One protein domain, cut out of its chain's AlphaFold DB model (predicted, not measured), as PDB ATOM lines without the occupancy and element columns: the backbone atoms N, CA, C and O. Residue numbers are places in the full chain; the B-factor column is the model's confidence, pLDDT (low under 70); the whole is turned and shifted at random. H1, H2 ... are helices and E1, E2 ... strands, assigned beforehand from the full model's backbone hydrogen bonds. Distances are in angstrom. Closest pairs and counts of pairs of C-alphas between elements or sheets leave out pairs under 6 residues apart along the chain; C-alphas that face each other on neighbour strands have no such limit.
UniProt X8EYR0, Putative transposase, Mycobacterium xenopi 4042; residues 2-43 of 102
ATOM      1  N   ARG A   2     -31.918 -43.906  10.639       82.00
ATOM      2  CA  ARG A   2     -30.802 -43.121  11.206       82.00
ATOM      3  C   ARG A   2     -30.141 -42.341  10.089       82.00
ATOM      4  O   ARG A   2     -29.714 -42.926   9.097       82.00
ATOM      5  N   ARG A   3     -30.050 -41.029  10.277       87.75
ATOM      6  CA  ARG A   3     -29.361 -40.137   9.356       87.75
ATOM      7  C   ARG A   3     -28.352 -39.285  10.094       87.75
ATOM      8  O   ARG A   3     -28.575 -38.906  11.241       87.75
ATOM      9  N   VAL A   4     -27.256 -38.989   9.419       90.06
ATOM     10  CA  VAL A   4     -26.212 -38.079   9.889       90.06
ATOM     11  C   VAL A   4     -26.035 -37.009   8.819       90.06
ATOM     12  O   VAL A   4     -26.158 -37.306   7.627       90.06
ATOM     13  N   LYS A   5     -25.808 -35.757   9.232       91.62
ATOM     14  CA  LYS A   5     -25.527 -34.673   8.286       91.62
ATOM     15  C   LYS A   5     -24.237 -35.007   7.535       91.62
ATOM     16  O   LYS A   5     -23.266 -35.450   8.147       91.62
ATOM     17  N   ASP A   6     -24.236 -34.839   6.220       91.44
ATOM     18  CA  ASP A   6     -23.063 -35.150   5.416       91.44
ATOM     19  C   ASP A   6     -21.960 -34.112   5.650       91.44
ATOM     20  O   ASP A   6     -22.068 -32.960   5.231       91.44
ATOM     21  N   ALA A   7     -20.877 -34.543   6.294       90.31
ATOM     22  CA  ALA A   7     -19.715 -33.707   6.569       90.31
ATOM     23  C   ALA A   7     -18.950 -33.266   5.306       90.31
ATOM     24  O   ALA A   7     -18.114 -32.377   5.397       90.31
ATOM     25  N   ARG A   8     -19.209 -33.862   4.131       91.19
ATOM     26  CA  ARG A   8     -18.577 -33.461   2.859       91.19
ATOM     27  C   ARG A   8     -19.316 -32.334   2.133       91.19
ATOM     28  O   ARG A   8     -18.797 -31.811   1.158       91.19
ATOM     29  N   HIS A   9     -20.513 -31.982   2.591       90.06
ATOM     30  CA  HIS A   9     -21.396 -31.020   1.931       90.06
ATOM     31  C   HIS A   9     -21.897 -29.984   2.946       90.06
ATOM     32  O   HIS A   9     -23.100 -29.773   3.100       90.06
ATOM     33  N   LEU A  10     -20.969 -29.383   3.697       86.25
ATOM     34  CA  LEU A  10     -21.293 -28.407   4.745       86.25
ATOM     35  C   LEU A  10     -21.805 -27.081   4.171       86.25
ATOM     36  O   LEU A  10     -22.690 -26.482   4.778       86.25
ATOM     37  N   ASP A  11     -21.310 -26.701   2.991       91.19
ATOM     38  CA  ASP A  11     -21.631 -25.445   2.295       91.19
ATOM     39  C   ASP A  11     -22.874 -25.553   1.397       91.19
ATOM     40  O   ASP A  11     -23.232 -24.617   0.682       91.19
ATOM     41  N   ALA A  12     -23.537 -26.713   1.392       87.75
ATOM     42  CA  ALA A  12     -24.762 -26.895   0.635       87.75
ATOM     43  C   ALA A  12     -25.868 -25.981   1.189       87.75
ATOM     44  O   ALA A  12     -26.087 -25.919   2.400       87.75
ATOM     45  N   LEU A  13     -26.615 -25.334   0.286       90.25
ATOM     46  CA  LEU A  13     -27.733 -24.445   0.635       90.25
ATOM     47  C   LEU A  13     -28.775 -25.136   1.538       90.25
ATOM     48  O   LEU A  13     -29.400 -24.491   2.376       90.25
ATOM     49  N   PHE A  14     -28.925 -26.460   1.399       91.75
ATOM     50  CA  PHE A  14     -29.755 -27.297   2.260       91.75
ATOM     51  C   PHE A  14     -28.951 -28.461   2.865       91.75
ATOM     52  O   PHE A  14     -28.025 -28.964   2.226       91.75
ATOM     53  N   PRO A  15     -29.315 -28.954   4.067       89.25
ATOM     54  CA  PRO A  15     -28.627 -30.075   4.698       89.25
ATOM     55  C   PRO A  15     -28.726 -31.359   3.868       89.25
ATOM     56  O   PRO A  15     -29.814 -31.906   3.672       89.25
ATOM     57  N   VAL A  16     -27.575 -31.885   3.453       93.75
ATOM     58  CA  VAL A  16     -27.467 -33.214   2.842       93.75
ATOM     59  C   VAL A  16     -27.382 -34.268   3.946       93.75
ATOM     60  O   VAL A  16     -26.632 -34.115   4.912       93.75
ATOM     61  N   TRP A  17     -28.155 -35.347   3.817       92.06
ATOM     62  CA  TRP A  17     -28.245 -36.417   4.813       92.06
ATOM     63  C   TRP A  17     -27.691 -37.731   4.270       92.06
ATOM     64  O   TRP A  17     -28.064 -38.162   3.181       92.06
ATOM     65  N   ARG A  18     -26.864 -38.413   5.068       91.38
ATOM     66  CA  ARG A  18     -26.462 -39.804   4.830       91.38
ATOM     67  C   ARG A  18     -27.267 -40.737   5.707       91.38
ATOM     68  O   ARG A  18     -27.342 -40.527   6.917       91.38
ATOM     69  N   TYR A  19     -27.823 -41.777   5.103       87.38
ATOM     70  CA  TYR A  19     -28.607 -42.790   5.797       87.38
ATOM     71  C   TYR A  19     -27.737 -43.995   6.146       87.38
ATOM     72  O   TYR A  19     -26.915 -44.423   5.337       87.38
ATOM     73  N   HIS A  20     -27.907 -44.529   7.354       85.94
ATOM     74  CA  HIS A  20     -27.247 -45.769   7.746       85.94
ATOM     75  C   HIS A  20     -28.090 -46.958   7.263       85.94
ATOM     76  O   HIS A  20     -29.250 -47.057   7.677       85.94
ATOM     77  N   PRO A  21     -27.559 -47.828   6.387       87.00
ATOM     78  CA  PRO A  21     -28.300 -48.993   5.934       87.00
ATOM     79  C   PRO A  21     -28.417 -50.006   7.078       87.00
ATOM     80  O   PRO A  21     -27.495 -50.164   7.875       87.00
ATOM     81  N   PHE A  22     -29.542 -50.709   7.145       85.44
ATOM     82  CA  PHE A  22     -29.692 -51.887   7.989       85.44
ATOM     83  C   PHE A  22     -30.423 -52.968   7.202       85.44
ATOM     84  O   PHE A  22     -31.280 -52.675   6.367       85.44
ATOM     85  N   VAL A  23     -30.052 -54.216   7.456       90.44
ATOM     86  CA  VAL A  23     -30.671 -55.387   6.839       90.44
ATOM     87  C   VAL A  23     -31.571 -56.023   7.882       90.44
ATOM     88  O   VAL A  23     -31.180 -56.180   9.036       90.44
ATOM     89  N   THR A  24     -32.795 -56.359   7.497       90.88
ATOM     90  CA  THR A  24     -33.751 -56.985   8.405       90.88
ATOM     91  C   THR A  24     -34.610 -57.991   7.658       90.88
ATOM     92  O   THR A  24     -34.917 -57.807   6.483       90.88
ATOM     93  N   ASN A  25     -34.994 -59.056   8.355       95.56
ATOM     94  CA  ASN A  25     -36.044 -59.986   7.944       95.56
ATOM     95  C   ASN A  25     -37.410 -59.619   8.560       95.56
ATOM     96  O   ASN A  25     -38.369 -60.373   8.425       95.56
ATOM     97  N   SER A  26     -37.496 -58.493   9.276       92.56
ATOM     98  CA  SER A  26     -38.741 -58.004   9.856       92.56
ATOM     99  C   SER A  26     -39.688 -57.510   8.764       92.56
ATOM    100  O   SER A  26     -39.280 -56.780   7.866       92.56
ATOM    101  N   ALA A  27     -40.971 -57.853   8.885       95.81
ATOM    102  CA  ALA A  27     -42.035 -57.331   8.027       95.81
ATOM    103  C   ALA A  27     -42.549 -55.943   8.469       95.81
ATOM    104  O   ALA A  27     -43.519 -55.435   7.908       95.81
ATOM    105  N   LEU A  28     -41.946 -55.338   9.500       94.75
ATOM    106  CA  LEU A  28     -42.335 -54.014   9.977       94.75
ATOM    107  C   LEU A  28     -42.011 -52.925   8.939       94.75
ATOM    108  O   LEU A  28     -40.998 -53.021   8.240       94.75
ATOM    109  N   PRO A  29     -42.802 -51.836   8.894       93.62
ATOM    110  CA  PRO A  29     -42.425 -50.628   8.174       93.62
ATOM    111  C   PRO A  29     -41.029 -50.145   8.581       93.62
ATOM    112  O   PRO A  29     -40.614 -50.279   9.734       93.62
ATOM    113  N   VAL A  30     -40.299 -49.567   7.627       89.81
ATOM    114  CA  VAL A  30     -38.884 -49.184   7.773       89.81
ATOM    115  C   VAL A  30     -38.604 -48.312   9.007       89.81
ATOM    116  O   VAL A  30     -37.572 -48.464   9.661       89.81
ATOM    117  N   ASP A  31     -39.495 -47.383   9.336       89.38
ATOM    118  CA  ASP A  31     -39.389 -46.523  10.515       89.38
ATOM    119  C   ASP A  31     -39.523 -47.316  11.824       89.38
ATOM    120  O   ASP A  31     -38.720 -47.123  12.739       89.38
ATOM    121  N   GLN A  32     -40.467 -48.255  11.890       92.31
ATOM    122  CA  GLN A  32     -40.682 -49.114  13.056       92.31
ATOM    123  C   GLN A  32     -39.576 -50.160  13.217       92.31
ATOM    124  O   GLN A  32     -39.123 -50.422  14.335       92.31
ATOM    125  N   ALA A  33     -39.091 -50.720  12.107       92.44
ATOM    126  CA  ALA A  33     -37.951 -51.627  12.098       92.44
ATOM    127  C   ALA A  33     -36.686 -50.938  12.642       92.44
ATOM    128  O   ALA A  33     -36.008 -51.494  13.503       92.44
ATOM    129  N   ASP A  34     -36.414 -49.697  12.222       89.75
ATOM    130  CA  ASP A  34     -35.295 -48.890  12.729       89.75
ATOM    131  C   ASP A  34     -35.429 -48.597  14.232       89.75
ATOM    132  O   ASP A  34     -34.464 -48.758  14.980       89.75
ATOM    133  N   ILE A  35     -36.621 -48.218  14.711       90.50
ATOM    134  CA  ILE A  35     -36.865 -48.001  16.149       90.50
ATOM    135  C   ILE A  35     -36.595 -49.283  16.940       90.50
ATOM    136  O   ILE A  35     -35.903 -49.251  17.959       90.50
ATOM    137  N   THR A  36     -37.122 -50.410  16.464       90.94
ATOM    138  CA  THR A  36     -36.990 -51.712  17.126       90.94
ATOM    139  C   THR A  36     -35.533 -52.151  17.181       90.94
ATOM    140  O   THR A  36     -35.034 -52.508  18.246       90.94
ATOM    141  N   HIS A  37     -34.822 -52.031  16.061       89.31
ATOM    142  CA  HIS A  37     -33.399 -52.332  15.975       89.31
ATOM    143  C   HIS A  37     -32.577 -51.485  16.958       89.31
ATOM    144  O   HIS A  37     -31.745 -52.012  17.690       89.31
ATOM    145  N   ARG A  38     -32.845 -50.177  17.058       88.06
ATOM    146  CA  ARG A  38     -32.121 -49.301  17.995       88.06
ATOM    147  C   ARG A  38     -32.422 -49.588  19.457       88.06
ATOM    148  O   ARG A  38     -31.530 -49.455  20.287       88.06
ATOM    149  N   ARG A  39     -33.657 -49.979  19.783       88.31
ATOM    150  CA  ARG A  39     -34.020 -50.368  21.154       88.31
ATOM    151  C   ARG A  39     -33.211 -51.568  21.642       88.31
ATOM    152  O   ARG A  39     -33.003 -51.682  22.844       88.31
ATOM    153  N   HIS A  40     -32.706 -52.409  20.737       86.31
ATOM    154  CA  HIS A  40     -31.853 -53.538  21.099       86.31
ATOM    155  C   HIS A  40     -30.555 -53.112  21.803       86.31
ATOM    156  O   HIS A  40     -30.092 -53.832  22.681       86.31
ATOM    157  N   ALA A  41     -30.022 -51.915  21.521       86.44
ATOM    158  CA  ALA A  41     -28.783 -51.410  22.129       86.44
ATOM    159  C   ALA A  41     -28.834 -51.299  23.668       86.44
ATOM    160  O   ALA A  41     -27.796 -51.227  24.322       86.44
ATOM    161  N   ILE A  42     -30.024 -51.353  24.282       85.31
ATOM    162  CA  ILE A  42     -30.174 -51.414  25.744       85.31
ATOM    163  C   ILE A  42     -29.469 -52.629  26.376       85.31
ATOM    164  O   ILE A  42     -29.114 -52.602  27.559       85.31
ATOM    165  N   ILE A  43     -29.250 -53.690  25.593       88.12
ATOM    166  CA  ILE A  43     -28.569 -54.899  26.049       88.12
ATOM    167  C   ILE A  43     -27.115 -54.620  26.443       88.12
ATOM    168  O   ILE A  43     -26.635 -55.183  27.419       88.12
TER     169      ILE A  43
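Overview. This is residues 2 to 43 of the 102 residues of the protein "Putative transposase" of Mycobacterium xenopi 4042 (UniProt X8EYR0). With little regular structure, the domain is an open hairpin of two short strands, E1 and E2, with a wide loop at one end, and at the other end one helix, H1, set crosswise. The printed part has 42 residues, of which 16 are in the named elements E1, E2 and H1, in that order, class mixed; the two-strand sheet is antiparallel. It is only just loose, close to extended, with a radius of gyration of the C-alphas of 13.6 A, and elongated, spanning 37 by 23 by 13 A.

Arrangement. E1, residues 3 to 5, and E2, residues 17 to 19, form a hairpin, antiparallel at 149 degrees. N 4 and O 18 are within hydrogen-bond range at 2.9 A. H1, residues 30 to 39, is apart from E1. In H1 every O i to N i+4 pair is within hydrogen-bond range.

Along the chain. E1 begins at C-alpha 3 (-29.361, -40.137, 9.356). H1 is 14.3 A long and ends at C-alpha 39 (-34.020, -50.368, 21.154).

Size, cuts and confidence. The C-alphas farthest apart, of Leu 13 and Ile 43, are 39.7 A apart. The link E1 to E2 is long. The printed part has no cut, and no printed residue is under 70 in pLDDT.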